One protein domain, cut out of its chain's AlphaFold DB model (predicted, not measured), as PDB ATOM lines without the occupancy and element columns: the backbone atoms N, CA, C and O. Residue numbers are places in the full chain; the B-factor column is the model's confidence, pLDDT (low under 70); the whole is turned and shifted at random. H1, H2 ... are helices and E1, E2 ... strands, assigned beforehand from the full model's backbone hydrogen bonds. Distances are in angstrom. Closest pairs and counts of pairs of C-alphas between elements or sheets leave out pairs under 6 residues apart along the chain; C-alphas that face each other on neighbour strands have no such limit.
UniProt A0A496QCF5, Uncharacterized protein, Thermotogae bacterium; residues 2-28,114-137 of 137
ATOM      1  N   ILE A   2     -59.089 -21.829  15.049       62.06
ATOM      2  CA  ILE A   2     -58.806 -20.583  15.800       62.06
ATOM      3  C   ILE A   2     -57.718 -20.776  16.875       62.06
ATOM      4  O   ILE A   2     -56.757 -20.015  16.903       62.06
ATOM      5  N   GLU A   3     -57.802 -21.826  17.701       68.06
ATOM      6  CA  GLU A   3     -56.782 -22.102  18.735       68.06
ATOM      7  C   GLU A   3     -55.383 -22.326  18.146       68.06
ATOM      8  O   GLU A   3     -54.398 -21.798  18.650       68.06
ATOM      9  N   GLN A   4     -55.301 -23.035  17.018       83.00
ATOM     10  CA  GLN A   4     -54.033 -23.290  16.334       83.00
ATOM     11  C   GLN A   4     -53.396 -22.001  15.793       83.00
ATOM     12  O   GLN A   4     -52.182 -21.844  15.869       83.00
ATOM     13  N   SER A   5     -54.205 -21.058  15.300       86.44
ATOM     14  CA  SER A   5     -53.703 -19.762  14.818       86.44
ATOM     15  C   SER A   5     -53.169 -18.907  15.970       86.44
ATOM     16  O   SER A   5     -52.126 -18.279  15.828       86.44
ATOM     17  N   SER A   6     -53.838 -18.940  17.128       92.94
ATOM     18  CA  SER A   6     -53.392 -18.231  18.333       92.94
ATOM     19  C   SER A   6     -52.024 -18.718  18.815       92.94
ATOM     20  O   SER A   6     -51.171 -17.897  19.135       92.94
ATOM     21  N   LEU A   7     -51.803 -20.036  18.851       93.94
ATOM     22  CA  LEU A   7     -50.518 -20.613  19.264       93.94
ATOM     23  C   LEU A   7     -49.392 -20.222  18.299       93.94
ATOM     24  O   LEU A   7     -48.353 -19.737  18.734       93.94
ATOM     25  N   LEU A   8     -49.633 -20.331  16.989       94.94
ATOM     26  CA  LEU A   8     -48.648 -19.939  15.975       94.94
ATOM     27  C   LEU A   8     -48.328 -18.436  16.020       94.94
ATOM     28  O   LEU A   8     -47.167 -18.052  15.883       94.94
ATOM     29  N   CYS A   9     -49.333 -17.580  16.236       96.25
ATOM     30  CA  CYS A   9     -49.115 -16.149  16.446       96.25
ATOM     31  C   CYS A   9     -48.249 -15.901  17.682       96.25
ATOM     32  O   CYS A   9     -47.344 -15.074  17.635       96.25
ATOM     33  N   GLN A  10     -48.506 -16.616  18.778       96.56
ATOM     34  CA  GLN A  10     -47.725 -16.471  20.000       96.56
ATOM     35  C   GLN A  10     -46.251 -16.828  19.766       96.56
ATOM     36  O   GLN A  10     -45.369 -16.096  20.215       96.56
ATOM     37  N   ASP A  11     -45.979 -17.907  19.034       96.38
ATOM     38  CA  ASP A  11     -44.613 -18.316  18.702       96.38
ATOM     39  C   ASP A  11     -43.910 -17.283  17.811       96.38
ATOM     40  O   ASP A  11     -42.780 -16.890  18.105       96.38
ATOM     41  N   ILE A  12     -44.597 -16.740  16.799       97.31
ATOM     42  CA  ILE A  12     -44.065 -15.645  15.970       97.31
ATOM     43  C   ILE A  12     -43.751 -14.405  16.817       97.31
ATOM     44  O   ILE A  12     -42.705 -13.788  16.627       97.31
ATOM     45  N   LEU A  13     -44.621 -14.031  17.759       97.94
ATOM     46  CA  LEU A  13     -44.404 -12.858  18.611       97.94
ATOM     47  C   LEU A  13     -43.242 -13.065  19.600       97.94
ATOM     48  O   LEU A  13     -42.500 -12.115  19.851       97.94
ATOM     49  N   LYS A  14     -43.023 -14.291  20.097       97.88
ATOM     50  CA  LYS A  14     -41.828 -14.655  20.886       97.88
ATOM     51  C   LYS A  14     -40.549 -14.565  20.054       97.88
ATOM     52  O   LYS A  14     -39.568 -13.965  20.492       97.88
ATOM     53  N   GLU A  15     -40.549 -15.133  18.848       96.94
ATOM     54  CA  GLU A  15     -39.408 -15.051  17.926       96.94
ATOM     55  C   GLU A  15     -39.084 -13.595  17.569       96.94
ATOM     56  O   GLU A  15     -37.915 -13.196  17.566       96.94
ATOM     57  N   LEU A  16     -40.119 -12.784  17.335       97.81
ATOM     58  CA  LEU A  16     -39.978 -11.356  17.084       97.81
ATOM     59  C   LEU A  16     -39.354 -10.638  18.286       97.81
ATOM     60  O   LEU A  16     -38.421  -9.868  18.093       97.81
ATOM     61  N   ALA A  17     -39.791 -10.911  19.517       98.31
ATOM     62  CA  ALA A  17     -39.200 -10.299  20.709       98.31
ATOM     63  C   ALA A  17     -37.697 -10.613  20.843       98.31
ATOM     64  O   ALA A  17     -36.884  -9.704  21.035       98.31
ATOM     65  N   ILE A  18     -37.300 -11.876  20.634       98.06
ATOM     66  CA  ILE A  18     -35.884 -12.287  20.617       98.06
ATOM     67  C   ILE A  18     -35.107 -11.521  19.538       98.06
ATOM     68  O   ILE A  18     -33.983 -11.069  19.778       98.06
ATOM     69  N   TYR A  19     -35.689 -11.378  18.347       97.81
ATOM     70  CA  TYR A  19     -35.084 -10.633  17.247       97.81
ATOM     71  C   TYR A  19     -34.909  -9.149  17.592       97.81
ATOM     72  O   TYR A  19     -33.817  -8.604  17.423       97.81
ATOM     73  N   LEU A  20     -35.948  -8.501  18.118       97.94
ATOM     74  CA  LEU A  20     -35.932  -7.080  18.461       97.94
ATOM     75  C   LEU A  20     -34.957  -6.766  19.599       97.94
ATOM     76  O   LEU A  20     -34.303  -5.728  19.556       97.94
ATOM     77  N   ASN A  21     -34.780  -7.676  20.559       97.94
ATOM     78  CA  ASN A  21     -33.742  -7.554  21.585       97.94
ATOM     79  C   ASN A  21     -32.322  -7.552  20.983       97.94
ATOM     80  O   ASN A  21     -31.458  -6.803  21.434       97.94
ATOM     81  N   LYS A  22     -32.071  -8.353  19.938       98.06
ATOM     82  CA  LYS A  22     -30.781  -8.377  19.215       98.06
ATOM     83  C   LYS A  22     -30.620  -7.209  18.240       98.06
ATOM     84  O   LYS A  22     -29.498  -6.808  17.934       98.06
ATOM     85  N   HIS A  23     -31.730  -6.668  17.744       97.06
ATOM     86  CA  HIS A  23     -31.772  -5.622  16.726       97.06
ATOM     87  C   HIS A  23     -32.697  -4.465  17.141       97.06
ATOM     88  O   HIS A  23     -33.661  -4.166  16.431       97.06
ATOM     89  N   PRO A  24     -32.397  -3.751  18.244       95.12
ATOM     90  CA  PRO A  24     -33.293  -2.725  18.788       95.12
ATOM     91  C   PRO A  24     -33.573  -1.588  17.797       95.12
ATOM     92  O   PRO A  24     -34.665  -1.036  17.772       95.12
ATOM     93  N   GLY A  25     -32.627  -1.287  16.898       94.75
ATOM     94  CA  GLY A  25     -32.814  -0.301  15.830       94.75
ATOM     95  C   GLY A  25     -33.825  -0.700  14.744       94.75
ATOM     96  O   GLY A  25     -34.013   0.073  13.806       94.75
ATOM     97  N   GLN A  26     -34.434  -1.887  14.813       96.88
ATOM     98  CA  GLN A  26     -35.452  -2.377  13.871       96.88
ATOM     99  C   GLN A  26     -36.833  -2.559  14.515       96.88
ATOM    100  O   GLN A  26     -37.715  -3.140  13.895       96.88
ATOM    101  N   SER A  27     -37.050  -2.055  15.734       97.56
ATOM    102  CA  SER A  27     -38.340  -2.190  16.424       97.56
ATOM    103  C   SER A  27     -39.438  -1.272  15.898       97.56
ATOM    104  O   SER A  27     -40.532  -1.273  16.449       97.56
ATOM    105  N   ARG A  28     -39.156  -0.459  14.879       98.38
ATOM    106  CA  ARG A  28     -40.073   0.549  14.352       98.38
ATOM    107  C   ARG A  28     -40.103   0.514  12.836       98.38
ATOM    108  O   ARG A  28     -39.063   0.302  12.210       98.38
ATOM    109  N   TRP A 114     -42.946  -3.591  19.263       98.38
ATOM    110  CA  TRP A 114     -43.185  -4.045  20.635       98.38
ATOM    111  C   TRP A 114     -44.662  -4.000  21.030       98.38
ATOM    112  O   TRP A 114     -45.082  -4.765  21.900       98.38
ATOM    113  N   GLU A 115     -45.448  -3.139  20.383       98.06
ATOM    114  CA  GLU A 115     -46.889  -2.998  20.612       98.06
ATOM    115  C   GLU A 115     -47.729  -3.884  19.681       98.06
ATOM    116  O   GLU A 115     -48.952  -3.950  19.841       98.06
ATOM    117  N   LEU A 116     -47.095  -4.614  18.754       97.69
ATOM    118  CA  LEU A 116     -47.775  -5.569  17.885       97.69
ATOM    119  C   LEU A 116     -48.521  -6.611  18.727       97.69
ATOM    120  O   LEU A 116     -47.951  -7.243  19.619       97.69
ATOM    121  N   SER A 117     -49.809  -6.774  18.437       97.31
ATOM    122  CA  SER A 117     -50.734  -7.539  19.262       97.31
ATOM    123  C   SER A 117     -51.475  -8.596  18.454       97.31
ATOM    124  O   SER A 117     -51.812  -8.403  17.284       97.31
ATOM    125  N   TYR A 118     -51.752  -9.725  19.099       96.31
ATOM    126  CA  TYR A 118     -52.783 -10.644  18.642       96.31
ATOM    127  C   TYR A 118     -54.090 -10.278  19.341       96.31
ATOM    128  O   TYR A 118     -54.161 -10.225  20.573       96.31
ATOM    129  N   GLN A 119     -55.121 -10.008  18.545       96.25
ATOM    130  CA  GLN A 119     -56.418  -9.568  19.043       96.25
ATOM    131  C   GLN A 119     -57.535 -10.444  18.487       96.25
ATOM    132  O   GLN A 119     -57.506 -10.859  17.325       96.25
ATOM    133  N   LYS A 120     -58.554 -10.676  19.308       94.94
ATOM    134  CA  LYS A 120     -59.865 -11.150  18.854       94.94
ATOM    135  C   LYS A 120     -60.806  -9.955  18.785       94.94
ATOM    136  O   LYS A 120     -60.669  -9.023  19.568       94.94
ATOM    137  N   PHE A 121     -61.771  -9.984  17.877       95.00
ATOM    138  CA  PHE A 121     -62.774  -8.929  17.777       95.00
ATOM    139  C   PHE A 121     -64.169  -9.529  17.623       95.00
ATOM    140  O   PHE A 121     -64.324 -10.607  17.043       95.00
ATOM    141  N   THR A 122     -65.175  -8.840  18.155       95.69
ATOM    142  CA  THR A 122     -66.597  -9.183  17.965       95.69
ATOM    143  C   THR A 122     -67.263  -8.282  16.935       95.69
ATOM    144  O   THR A 122     -68.185  -8.700  16.241       95.69
ATOM    145  N   ASP A 123     -66.771  -7.052  16.818       92.19
ATOM    146  CA  ASP A 123     -67.244  -6.008  15.918       92.19
ATOM    147  C   ASP A 123     -66.106  -5.001  15.655       92.19
ATOM    148  O   ASP A 123     -64.995  -5.166  16.157       92.19
ATOM    149  N   MET A 124     -66.361  -3.967  14.848       88.19
ATOM    150  CA  MET A 124     -65.349  -2.963  14.471       88.19
ATOM    151  C   MET A 124     -65.016  -1.951  15.582       88.19
ATOM    152  O   MET A 124     -64.167  -1.091  15.368       88.19
ATOM    153  N   ASN A 125     -65.662  -2.034  16.750       91.12
ATOM    154  CA  ASN A 125     -65.384  -1.197  17.919       91.12
ATOM    155  C   ASN A 125     -64.736  -1.990  19.066       91.12
ATOM    156  O   ASN A 125     -64.071  -1.401  19.917       91.12
ATOM    157  N   THR A 126     -64.912  -3.314  19.094       95.19
ATOM    158  CA  THR A 126     -64.523  -4.163  20.225       95.19
ATOM    159  C   THR A 126     -63.409  -5.130  19.834       95.19
ATOM    160  O   THR A 126     -63.656  -6.193  19.259       95.19
ATOM    161  N   TYR A 127     -62.181  -4.773  20.215       96.19
ATOM    162  CA  TYR A 127     -60.980  -5.597  20.076       96.19
ATOM    163  C   TYR A 127     -60.451  -5.975  21.462       96.19
ATOM    164  O   TYR A 127     -60.245  -5.114  22.315       96.19
ATOM    165  N   ILE A 128     -60.214  -7.264  21.682       96.56
ATOM    166  CA  ILE A 128     -59.667  -7.816  22.919       96.56
ATOM    167  C   ILE A 128     -58.252  -8.292  22.619       96.56
ATOM    168  O   ILE A 128     -58.054  -9.226  21.837       96.56
ATOM    169  N   THR A 129     -57.268  -7.633  23.228       97.44
ATOM    170  CA  THR A 129     -55.868  -8.056  23.168       97.44
ATOM    171  C   THR A 129     -55.676  -9.307  24.011       97.44
ATOM    172  O   THR A 129     -55.998  -9.310  25.195       97.44
ATOM    173  N   GLU A 130     -55.135 -10.355  23.399       96.94
ATOM    174  CA  GLU A 130     -54.790 -11.596  24.098       96.94
ATOM    175  C   GLU A 130     -53.327 -11.580  24.551       96.94
ATOM    176  O   GLU A 130     -53.023 -12.045  25.643       96.94
ATOM    177  N   PHE A 131     -52.428 -11.060  23.706       97.19
ATOM    178  CA  PHE A 131     -51.008 -10.871  24.014       97.19
ATOM    179  C   PHE A 131     -50.345  -9.896  23.031       97.19
ATOM    180  O   PHE A 131     -50.799  -9.722  21.891       97.19
ATOM    181  N   GLN A 132     -49.241  -9.291  23.465       98.19
ATOM    182  CA  GLN A 132     -48.396  -8.379  22.689       98.19
ATOM    183  C   GLN A 132     -46.928  -8.822  22.664       98.19
ATOM    184  O   GLN A 132     -46.450  -9.492  23.577       98.19
ATOM    185  N   THR A 133     -46.163  -8.390  21.658       98.31
ATOM    186  CA  THR A 133     -44.728  -8.715  21.540       98.31
ATOM    187  C   THR A 133     -43.926  -8.334  22.789       98.31
ATOM    188  O   THR A 133     -43.056  -9.093  23.212       98.31
ATOM    189  N   LYS A 134     -44.222  -7.191  23.420       98.06
ATOM    190  CA  LYS A 134     -43.518  -6.730  24.632       98.06
ATOM    191  C   LYS A 134     -43.640  -7.654  25.846       98.06
ATOM    192  O   LYS A 134     -42.814  -7.546  26.744       98.06
ATOM    193  N   GLU A 135     -44.640  -8.530  25.884       98.00
ATOM    194  CA  GLU A 135     -44.821  -9.502  26.970       98.00
ATOM    195  C   GLU A 135     -43.788 -10.637  26.905       98.00
ATOM    196  O   GLU A 135     -43.596 -11.351  27.885       98.00
ATOM    197  N   PHE A 136     -43.092 -10.779  25.769       96.88
ATOM    198  CA  PHE A 136     -42.042 -11.776  25.540       96.88
ATOM    199  C   PHE A 136     -40.625 -11.175  25.534       96.88
ATOM    200  O   PHE A 136     -39.707 -11.806  25.009       96.88
ATOM    201  N   LYS A 137     -40.463  -9.945  26.045       87.88
ATOM    202  CA  LYS A 137     -39.167  -9.255  26.156       87.88
ATOM    203  C   LYS A 137     -38.150 -10.017  26.995       87.88
ATOM    204  O   LYS A 137     -38.534 -10.570  28.047       87.88
TER     205      LYS A 137
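Overview. This is residues 2 to 28 and 114 to 137 of the 137 residues of an uncharacterized protein of Thermotogae bacterium (UniProt A0A496QCF5). A hairpin of two strands, E1 and E2, has one long helix, H1, running past it, and a short helix, H2, continues from the end of E2 and packs on residues 13 to 18 of H1. Beyond the helix's last turn, residues 23 to 28 fold back as a link without a named element. The printed part has 51 residues, in the order H1, E1, E2, H2; the sheet, E1 - E2, is antiparallel and the class is mixed, helices and strands. The whole is only just loose, close to compact, with a radius of gyration of the C-alphas of 12.1 A, and elongated, spanning 36 by 23 by 13 A.

Along the chain. Find C-alpha 117 at (-50.734, -7.539, 19.262); from there E1 runs over residues 117 to 121, 12.2 A. E2 holds residues 127 to 132, 13.2 A. H1, residues 2 to 22, begins at C-alpha 2 at (-58.806, -20.583, 15.800) and runs 30.8 A. H2, residues 133 to 136, ends at C-alpha 136 at (-42.042, -11.776, 25.540), 5.7 A from its first C-alpha.

Arrangement. Look first at the hairpin E1 and E2, antiparallel at 156 degrees, with N 118 and O 131 within hydrogen-bond range at 3.0 A and N 128 and O 120 at 2.8 A. The closest C-alphas of H1 and E1, those of Cys 9 and Tyr 118, are 7.0 A apart. Those of H1 and E2, Leu 13 and Gln 132, are 7.3 A apart. H1 touches H2 with its residues 13 to 18 alone, the closest C-alphas being those of Leu 13 and Thr 133, 5.1 A apart. In H1 every O i to N i+4 pair is within hydrogen-bond range; H2 is too short for such a pair.

Size, cuts and confidence. The two C-alphas farthest apart, those of Lys 22 and Asp 123, are 36.7 A apart. Residues 29 to 113 are not printed, and C-alphas 28 and 114 are 8.4 A apart across this cut. The links E1 to E2 and E2 to H2 are tight. The mean pLDDT of the printed part is 94.6, with residues 2 to 3 under 70.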